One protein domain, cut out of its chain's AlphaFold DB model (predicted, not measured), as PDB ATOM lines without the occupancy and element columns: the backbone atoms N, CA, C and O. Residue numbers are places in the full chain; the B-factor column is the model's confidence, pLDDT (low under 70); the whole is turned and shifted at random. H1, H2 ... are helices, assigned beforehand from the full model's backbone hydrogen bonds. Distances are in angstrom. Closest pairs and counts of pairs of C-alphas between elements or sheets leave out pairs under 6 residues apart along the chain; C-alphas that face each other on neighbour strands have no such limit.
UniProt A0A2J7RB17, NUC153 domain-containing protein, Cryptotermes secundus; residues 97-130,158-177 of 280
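AT A GLANCE: This is residues 97 to 130 and 158 to 177 of the 280 residues of the protein "NUC153 domain-containing protein" of Cryptotermes secundus (UniProt A0A2J7RB17). Two long helices, H2 and H3, make the arms of a wide, open V and do not meet; short H1 lies near its base, packed on the first half of H3. Residues 112 to 130 and 170 to 177 stick out. The printed part has 54 residues, with three named helices in the order H1, H2, H3 and no named strand, all helix; it is an extended rod, radius of gyration of the C-alphas 16.1 A, spans 51 by 23 by 14 A.

HOW THE PARTS SIT: H2, residues 109 to 129, has a kink of 25 degrees near residue 116. It is close to but not clearly touching H1, residues 100 to 105, about perpendicular at 80 degrees; their closest C-alphas, Arg 103 and Ser 110, are 7.7 A apart. H3, residues 158 to 177, touches H1 with residues 159 to 166 alone, at a shallow tilt of 14 degrees, opposite ways; the closest C-alphas, Arg 103 and Gln 162, are 7.2 A apart. H2 and H3 are apart. In H1, H2 and H3 every O i to N i+4 pair is within hydrogen-bond range.

IN THESE COORDINATES: H2 is 29.7 A long from C-alpha 109 at (204.471, 76.425, 94.497), H3 28.4 A to C-alpha 177 at (211.369, 98.701, 71.511), and H1 8.7 A.

THE WHOLE: The C-alphas farthest apart, Asp 130 and Glu 177, are 51.6 A apart. Residues 131 to 157 are not printed; the gap is 37.7 A. The H1 to H2 link is tight. Residues 108 to 112 and 128 to 130 have pLDDT under 70.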
ATOM      1  N   LYS A  97     213.935  82.430  88.782       84.69
ATOM      2  CA  LYS A  97     212.546  82.549  89.250       84.69
ATOM      3  C   LYS A  97     211.788  83.713  88.622       84.69
ATOM      4  O   LYS A  97     210.573  83.806  88.806       84.69
ATOM      5  N   THR A  98     212.498  84.628  87.970       85.25
ATOM      6  CA  THR A  98     211.919  85.802  87.310       85.25
ATOM      7  C   THR A  98     211.458  85.489  85.893       85.25
ATOM      8  O   THR A  98     210.498  86.109  85.434       85.25
ATOM      9  N   ALA A  99     212.045  84.462  85.267       89.44
ATOM     10  CA  ALA A  99     211.662  83.960  83.958       89.44
ATOM     11  C   ALA A  99     210.155  83.658  83.849       89.44
ATOM     12  O   ALA A  99     209.534  83.089  84.757       89.44
ATOM     13  N   GLU A 100     209.571  84.011  82.700       86.62
ATOM     14  CA  GLU A 100     208.136  83.863  82.430       86.62
ATOM     15  C   GLU A 100     207.677  82.404  82.571       86.62
ATOM     16  O   GLU A 100     206.654  82.119  83.198       86.62
ATOM     17  N   GLU A 101     208.477  81.475  82.044       86.81
ATOM     18  CA  GLU A 101     208.201  80.036  82.032       86.81
ATOM     19  C   GLU A 101     208.109  79.461  83.449       86.81
ATOM     20  O   GLU A 101     207.165  78.740  83.779       86.81
ATOM     21  N   TYR A 102     209.048  79.840  84.321       86.12
ATOM     22  CA  TYR A 102     209.076  79.381  85.706       86.12
ATOM     23  C   TYR A 102     207.861  79.888  86.494       86.12
ATOM     24  O   TYR A 102     207.258  79.143  87.273       86.12
ATOM     25  N   ARG A 103     207.473  81.151  86.270       87.00
ATOM     26  CA  ARG A 103     206.321  81.792  86.928       87.00
ATOM     27  C   ARG A 103     204.993  81.180  86.485       87.00
ATOM     28  O   ARG A 103     204.108  81.003  87.321       87.00
ATOM     29  N   LEU A 104     204.859  80.837  85.202       83.62
ATOM     30  CA  LEU A 104     203.657  80.195  84.657       83.62
ATOM     31  C   LEU A 104     203.497  78.751  85.110       83.62
ATOM     32  O   LEU A 104     202.374  78.316  85.364       83.62
ATOM     33  N   LEU A 105     204.605  78.016  85.204       83.69
ATOM     34  CA  LEU A 105     204.581  76.608  85.582       83.69
ATOM     35  C   LEU A 105     204.287  76.415  87.076       83.69
ATOM     36  O   LEU A 105     203.634  75.444  87.451       83.69
ATOM     37  N   ASN A 106     204.726  77.355  87.924       76.69
ATOM     38  CA  ASN A 106     204.698  77.217  89.385       76.69
ATOM     39  C   ASN A 106     203.855  78.286  90.117       76.69
ATOM     40  O   ASN A 106     204.362  78.939  91.037       76.69
ATOM     41  N   PRO A 107     202.559  78.462  89.806       72.50
ATOM     42  CA  PRO A 107     201.749  79.509  90.427       72.50
ATOM     43  C   PRO A 107     201.546  79.283  91.935       72.50
ATOM     44  O   PRO A 107     201.782  80.190  92.731       72.50
ATOM     45  N   VAL A 108     201.195  78.058  92.347       63.72
ATOM     46  CA  VAL A 108     200.945  77.696  93.761       63.72
ATOM     47  C   VAL A 108     202.240  77.467  94.528       63.72
ATOM     48  O   VAL A 108     202.399  77.909  95.667       63.72
ATOM     49  N   VAL A 109     203.196  76.801  93.880       63.56
ATOM     50  CA  VAL A 109     204.471  76.425  94.497       63.56
ATOM     51  C   VAL A 109     205.261  77.675  94.887       63.56
ATOM     52  O   VAL A 109     205.898  77.691  95.935       63.56
ATOM     53  N   SER A 110     205.133  78.770  94.125       66.38
ATOM     54  CA  SER A 110     205.824  80.024  94.425       66.38
ATOM     55  C   SER A 110     205.431  80.645  95.769       66.38
ATOM     56  O   SER A 110     206.288  81.243  96.410       66.38
ATOM     57  N   GLN A 111     204.178  80.528  96.223       68.94
ATOM     58  CA  GLN A 111     203.732  81.151  97.476       68.94
ATOM     59  C   GLN A 111     204.142  80.324  98.698       68.94
ATOM     60  O   GLN A 111     204.773  80.856  99.614       68.94
ATOM     61  N   LEU A 112     203.848  79.019  98.673       67.69
ATOM     62  CA  LEU A 112     204.206  78.084  99.744       67.69
ATOM     63  C   LEU A 112     205.723  77.965  99.905       67.69
ATOM     64  O   LEU A 112     206.234  77.922 101.024       67.69
ATOM     65  N   ASP A 113     206.458  77.975  98.791       72.06
ATOM     66  CA  ASP A 113     207.910  78.011  98.855       72.06
ATOM     67  C   ASP A 113     208.405  79.353  99.384       72.06
ATOM     68  O   ASP A 113     209.343  79.354 100.159       72.06
ATOM     69  N   LYS A 114     207.818  80.509  99.051       77.12
ATOM     70  CA  LYS A 114     208.332  81.802  99.551       77.12
ATOM     71  C   LYS A 114     208.300  81.898 101.077       77.12
ATOM     72  O   LYS A 114     209.294  82.334 101.657       77.12
ATOM     73  N   SER A 115     207.196  81.522 101.725       81.69
ATOM     74  CA  SER A 115     207.091  81.553 103.192       81.69
ATOM     75  C   SER A 115     208.038  80.535 103.821       81.69
ATOM     76  O   SER A 115     208.916  80.900 104.601       81.69
ATOM     77  N   ARG A 116     207.967  79.280 103.366       82.56
ATOM     78  CA  ARG A 116     208.827  78.209 103.866       82.56
ATOM     79  C   ARG A 116     210.309  78.505 103.645       82.56
ATOM     80  O   ARG A 116     211.111  78.279 104.538       82.56
ATOM     81  N   MET A 117     210.696  79.040 102.491       81.56
ATOM     82  CA  MET A 117     212.082  79.403 102.183       81.56
ATOM     83  C   MET A 117     212.586  80.548 103.057       81.56
ATOM     84  O   MET A 117     213.743  80.513 103.472       81.56
ATOM     85  N   LYS A 118     211.748  81.547 103.373       85.31
ATOM     86  CA  LYS A 118     212.104  82.603 104.336       85.31
ATOM     87  C   LYS A 118     212.368  82.011 105.717       85.31
ATOM     88  O   LYS A 118     213.392  82.333 106.318       85.31
ATOM     89  N   ASP A 119     211.515  81.096 106.169       86.75
ATOM     90  CA  ASP A 119     211.695  80.413 107.451       86.75
ATOM     91  C   ASP A 119     212.953  79.549 107.457       86.75
ATOM     92  O   ASP A 119     213.709  79.562 108.426       86.75
ATOM     93  N   LEU A 120     213.216  78.820 106.370       83.69
ATOM     94  CA  LEU A 120     214.426  78.015 106.221       83.69
ATOM     95  C   LEU A 120     215.679  78.878 106.202       83.69
ATOM     96  O   LEU A 120     216.653  78.543 106.868       83.69
ATOM     97  N   LYS A 121     215.649  80.018 105.510       83.44
ATOM     98  CA  LYS A 121     216.753  80.974 105.511       83.44
ATOM     99  C   LYS A 121     216.971  81.558 106.905       83.44
ATOM    100  O   LYS A 121     218.110  81.615 107.349       83.44
ATOM    101  N   LYS A 122     215.906  81.927 107.626       84.94
ATOM    102  CA  LYS A 122     215.992  82.414 109.013       84.94
ATOM    103  C   LYS A 122     216.578  81.350 109.944       84.94
ATOM    104  O   LYS A 122     217.508  81.645 110.684       84.94
ATOM    105  N   LYS A 123     216.094  80.107 109.857       82.88
ATOM    106  CA  LYS A 123     216.612  78.957 110.621       82.88
ATOM    107  C   LYS A 123     218.074  78.676 110.306       82.88
ATOM    108  O   LYS A 123     218.846  78.411 111.217       82.88
ATOM    109  N   PHE A 124     218.452  78.745 109.033       79.94
ATOM    110  CA  PHE A 124     219.832  78.564 108.607       79.94
ATOM    111  C   PHE A 124     220.733  79.664 109.168       79.94
ATOM    112  O   PHE A 124     221.753  79.348 109.765       79.94
ATOM    113  N   MET A 125     220.334  80.935 109.046       77.62
ATOM    114  CA  MET A 125     221.079  82.060 109.617       77.62
ATOM    115  C   MET A 125     221.232  81.903 111.131       77.62
ATOM    116  O   MET A 125     222.337  82.006 111.638       77.62
ATOM    117  N   HIS A 126     220.159  81.576 111.848       76.62
ATOM    118  CA  HIS A 126     220.202  81.359 113.294       76.62
ATOM    119  C   HIS A 126     221.136  80.198 113.688       76.62
ATOM    120  O   HIS A 126     221.981  80.362 114.559       76.62
ATOM    121  N   GLN A 127     221.094  79.076 112.959       70.25
ATOM    122  CA  GLN A 127     222.047  77.969 113.135       70.25
ATOM    123  C   GLN A 127     223.504  78.344 112.828       70.25
ATOM    124  O   GLN A 127     224.401  77.633 113.268       70.25
ATOM    125  N   GLN A 128     223.765  79.398 112.046       63.56
ATOM    126  CA  GLN A 128     225.133  79.868 111.810       63.56
ATOM    127  C   GLN A 128     225.689  80.711 112.964       63.56
ATOM    128  O   GLN A 128     226.908  80.857 113.037       63.56
ATOM    129  N   PHE A 129     224.837  81.251 113.845       59.56
ATOM    130  CA  PHE A 129     225.253  82.149 114.928       59.56
ATOM    131  C   PHE A 129     225.122  81.549 116.338       59.56
ATOM    132  O   PHE A 129     225.837  82.002 117.229       59.56
ATOM    133  N   ASP A 130     224.321  80.498 116.534       49.09
ATOM    134  CA  ASP A 130     224.111  79.889 117.856       49.09
ATOM    135  C   ASP A 130     224.882  78.579 118.057       49.09
ATOM    136  O   ASP A 130     224.365  77.484 117.841       49.09
ATOM    137  N   GLU A 158     195.998  83.949  91.700       81.38
ATOM    138  CA  GLU A 158     197.444  84.110  91.493       81.38
ATOM    139  C   GLU A 158     197.857  83.870  90.033       81.38
ATOM    140  O   GLU A 158     198.528  84.714  89.448       81.38
ATOM    141  N   VAL A 159     197.399  82.786  89.392       83.88
ATOM    142  CA  VAL A 159     197.660  82.526  87.958       83.88
ATOM    143  C   VAL A 159     197.191  83.701  87.105       83.88
ATOM    144  O   VAL A 159     197.914  84.187  86.234       83.88
ATOM    145  N   LYS A 160     195.976  84.192  87.370       85.94
ATOM    146  CA  LYS A 160     195.408  85.337  86.656       85.94
ATOM    147  C   LYS A 160     196.229  86.608  86.887       85.94
ATOM    148  O   LYS A 160     196.399  87.387  85.951       85.94
ATOM    149  N   HIS A 161     196.737  86.809  88.101       87.56
ATOM    150  CA  HIS A 161     197.612  87.926  88.439       87.56
ATOM    151  C   HIS A 161     198.966  87.829  87.723       87.56
ATOM    152  O   HIS A 161     199.362  88.788  87.066       87.56
ATOM    153  N   GLN A 162     199.625  86.666  87.734       85.38
ATOM    154  CA  GLN A 162     200.883  86.441  87.011       85.38
ATOM    155  C   GLN A 162     200.721  86.666  85.504       85.38
ATOM    156  O   GLN A 162     201.510  87.385  84.898       85.38
ATOM    157  N   HIS A 163     199.651  86.143  84.902       87.44
ATOM    158  CA  HIS A 163     199.353  86.378  83.489       87.44
ATOM    159  C   HIS A 163     199.063  87.860  83.191       87.44
ATOM    160  O   HIS A 163     199.375  88.364  82.112       87.44
ATOM    161  N   HIS A 164     198.451  88.585  84.132       89.75
ATOM    162  CA  HIS A 164     198.260  90.028  84.001       89.75
ATOM    163  C   HIS A 164     199.594  90.783  84.030       89.75
ATOM    164  O   HIS A 164     199.808  91.631  83.168       89.75
ATOM    165  N   LEU A 165     200.487  90.441  84.962       89.25
ATOM    166  CA  LEU A 165     201.823  91.032  85.063       89.25
ATOM    167  C   LEU A 165     202.643  90.792  83.794       89.25
ATOM    168  O   LEU A 165     203.172  91.741  83.235       89.25
ATOM    169  N   LEU A 166     202.657  89.566  83.275       88.06
ATOM    170  CA  LEU A 166     203.364  89.240  82.029       88.06
ATOM    171  C   LEU A 166     202.816  89.998  80.828       88.06
ATOM    172  O   LEU A 166     203.558  90.433  79.953       88.06
ATOM    173  N   ARG A 167     201.497  90.207  80.786       90.69
ATOM    174  CA  ARG A 167     200.895  91.041  79.749       90.69
ATOM    175  C   ARG A 167     201.355  92.494  79.863       90.69
ATOM    176  O   ARG A 167     201.570  93.114  78.828       90.69
ATOM    177  N   GLN A 168     201.468  93.036  81.076       91.75
ATOM    178  CA  GLN A 168     201.996  94.386  81.282       91.75
ATOM    179  C   GLN A 168     203.469  94.466  80.873       91.75
ATOM    180  O   GLN A 168     203.806  95.310  80.053       91.75
ATOM    181  N   GLU A 169     204.301  93.538  81.342       90.94
ATOM    182  CA  GLU A 169     205.732  93.460  81.030       90.94
ATOM    183  C   GLU A 169     205.972  93.362  79.518       90.94
ATOM    184  O   GLU A 169     206.742  94.133  78.952       90.94
ATOM    185  N   LYS A 170     205.212  92.510  78.819       90.25
ATOM    186  CA  LYS A 170     205.264  92.399  77.355       90.25
ATOM    187  C   LYS A 170     204.863  93.693  76.642       90.25
ATOM    188  O   LYS A 170     205.470  94.050  75.636       90.25
ATOM    189  N   MET A 171     203.844  94.394  77.143       90.75
ATOM    190  CA  MET A 171     203.427  95.690  76.593       90.75
ATOM    191  C   MET A 171     204.480  96.775  76.831       90.75
ATOM    192  O   MET A 171     204.699  97.610  75.956       90.75
ATOM    193  N   GLU A 172     205.123  96.780  77.996       90.94
ATOM    194  CA  GLU A 172     206.206  97.709  78.315       90.94
ATOM    195  C   GLU A 172     207.438  97.451  77.454       90.94
ATOM    196  O   GLU A 172     208.007  98.406  76.930       90.94
ATOM    197  N   ARG A 173     207.786  96.180  77.232       90.00
ATOM    198  CA  ARG A 173     208.874  95.772  76.338       90.00
ATOM    199  C   ARG A 173     208.623  96.235  74.905       90.00
ATOM    200  O   ARG A 173     209.465  96.919  74.339       90.00
ATOM    201  N   TRP A 174     207.420  95.985  74.383       87.81
ATOM    202  CA  TRP A 174     207.008  96.461  73.060       87.81
ATOM    203  C   TRP A 174     207.066  97.991  72.950       87.81
ATOM    204  O   TRP A 174     207.552  98.532  71.964       87.81
ATOM    205  N   LYS A 175     206.629  98.707  73.993       90.50
ATOM    206  CA  LYS A 175     206.702 100.173  74.042       90.50
ATOM    207  C   LYS A 175     208.142 100.689  74.150       90.50
ATOM    208  O   LYS A 175     208.419 101.795  73.696       90.50
ATOM    209  N   ALA A 176     209.038  99.955  74.805       88.81
ATOM    210  CA  ALA A 176     210.453 100.300  74.898       88.81
ATOM    211  C   ALA A 176     211.156 100.102  73.548       88.81
ATOM    212  O   ALA A 176     211.836 101.018  73.100       88.81
ATOM    213  N   GLU A 177     210.903  98.976  72.876       88.06
ATOM    214  CA  GLU A 177     211.369  98.701  71.511       88.06
ATOM    215  C   GLU A 177     210.846  99.756  70.524       88.06
ATOM    216  O   GLU A 177     211.628 100.341  69.782       88.06
TER     217      GLU A 177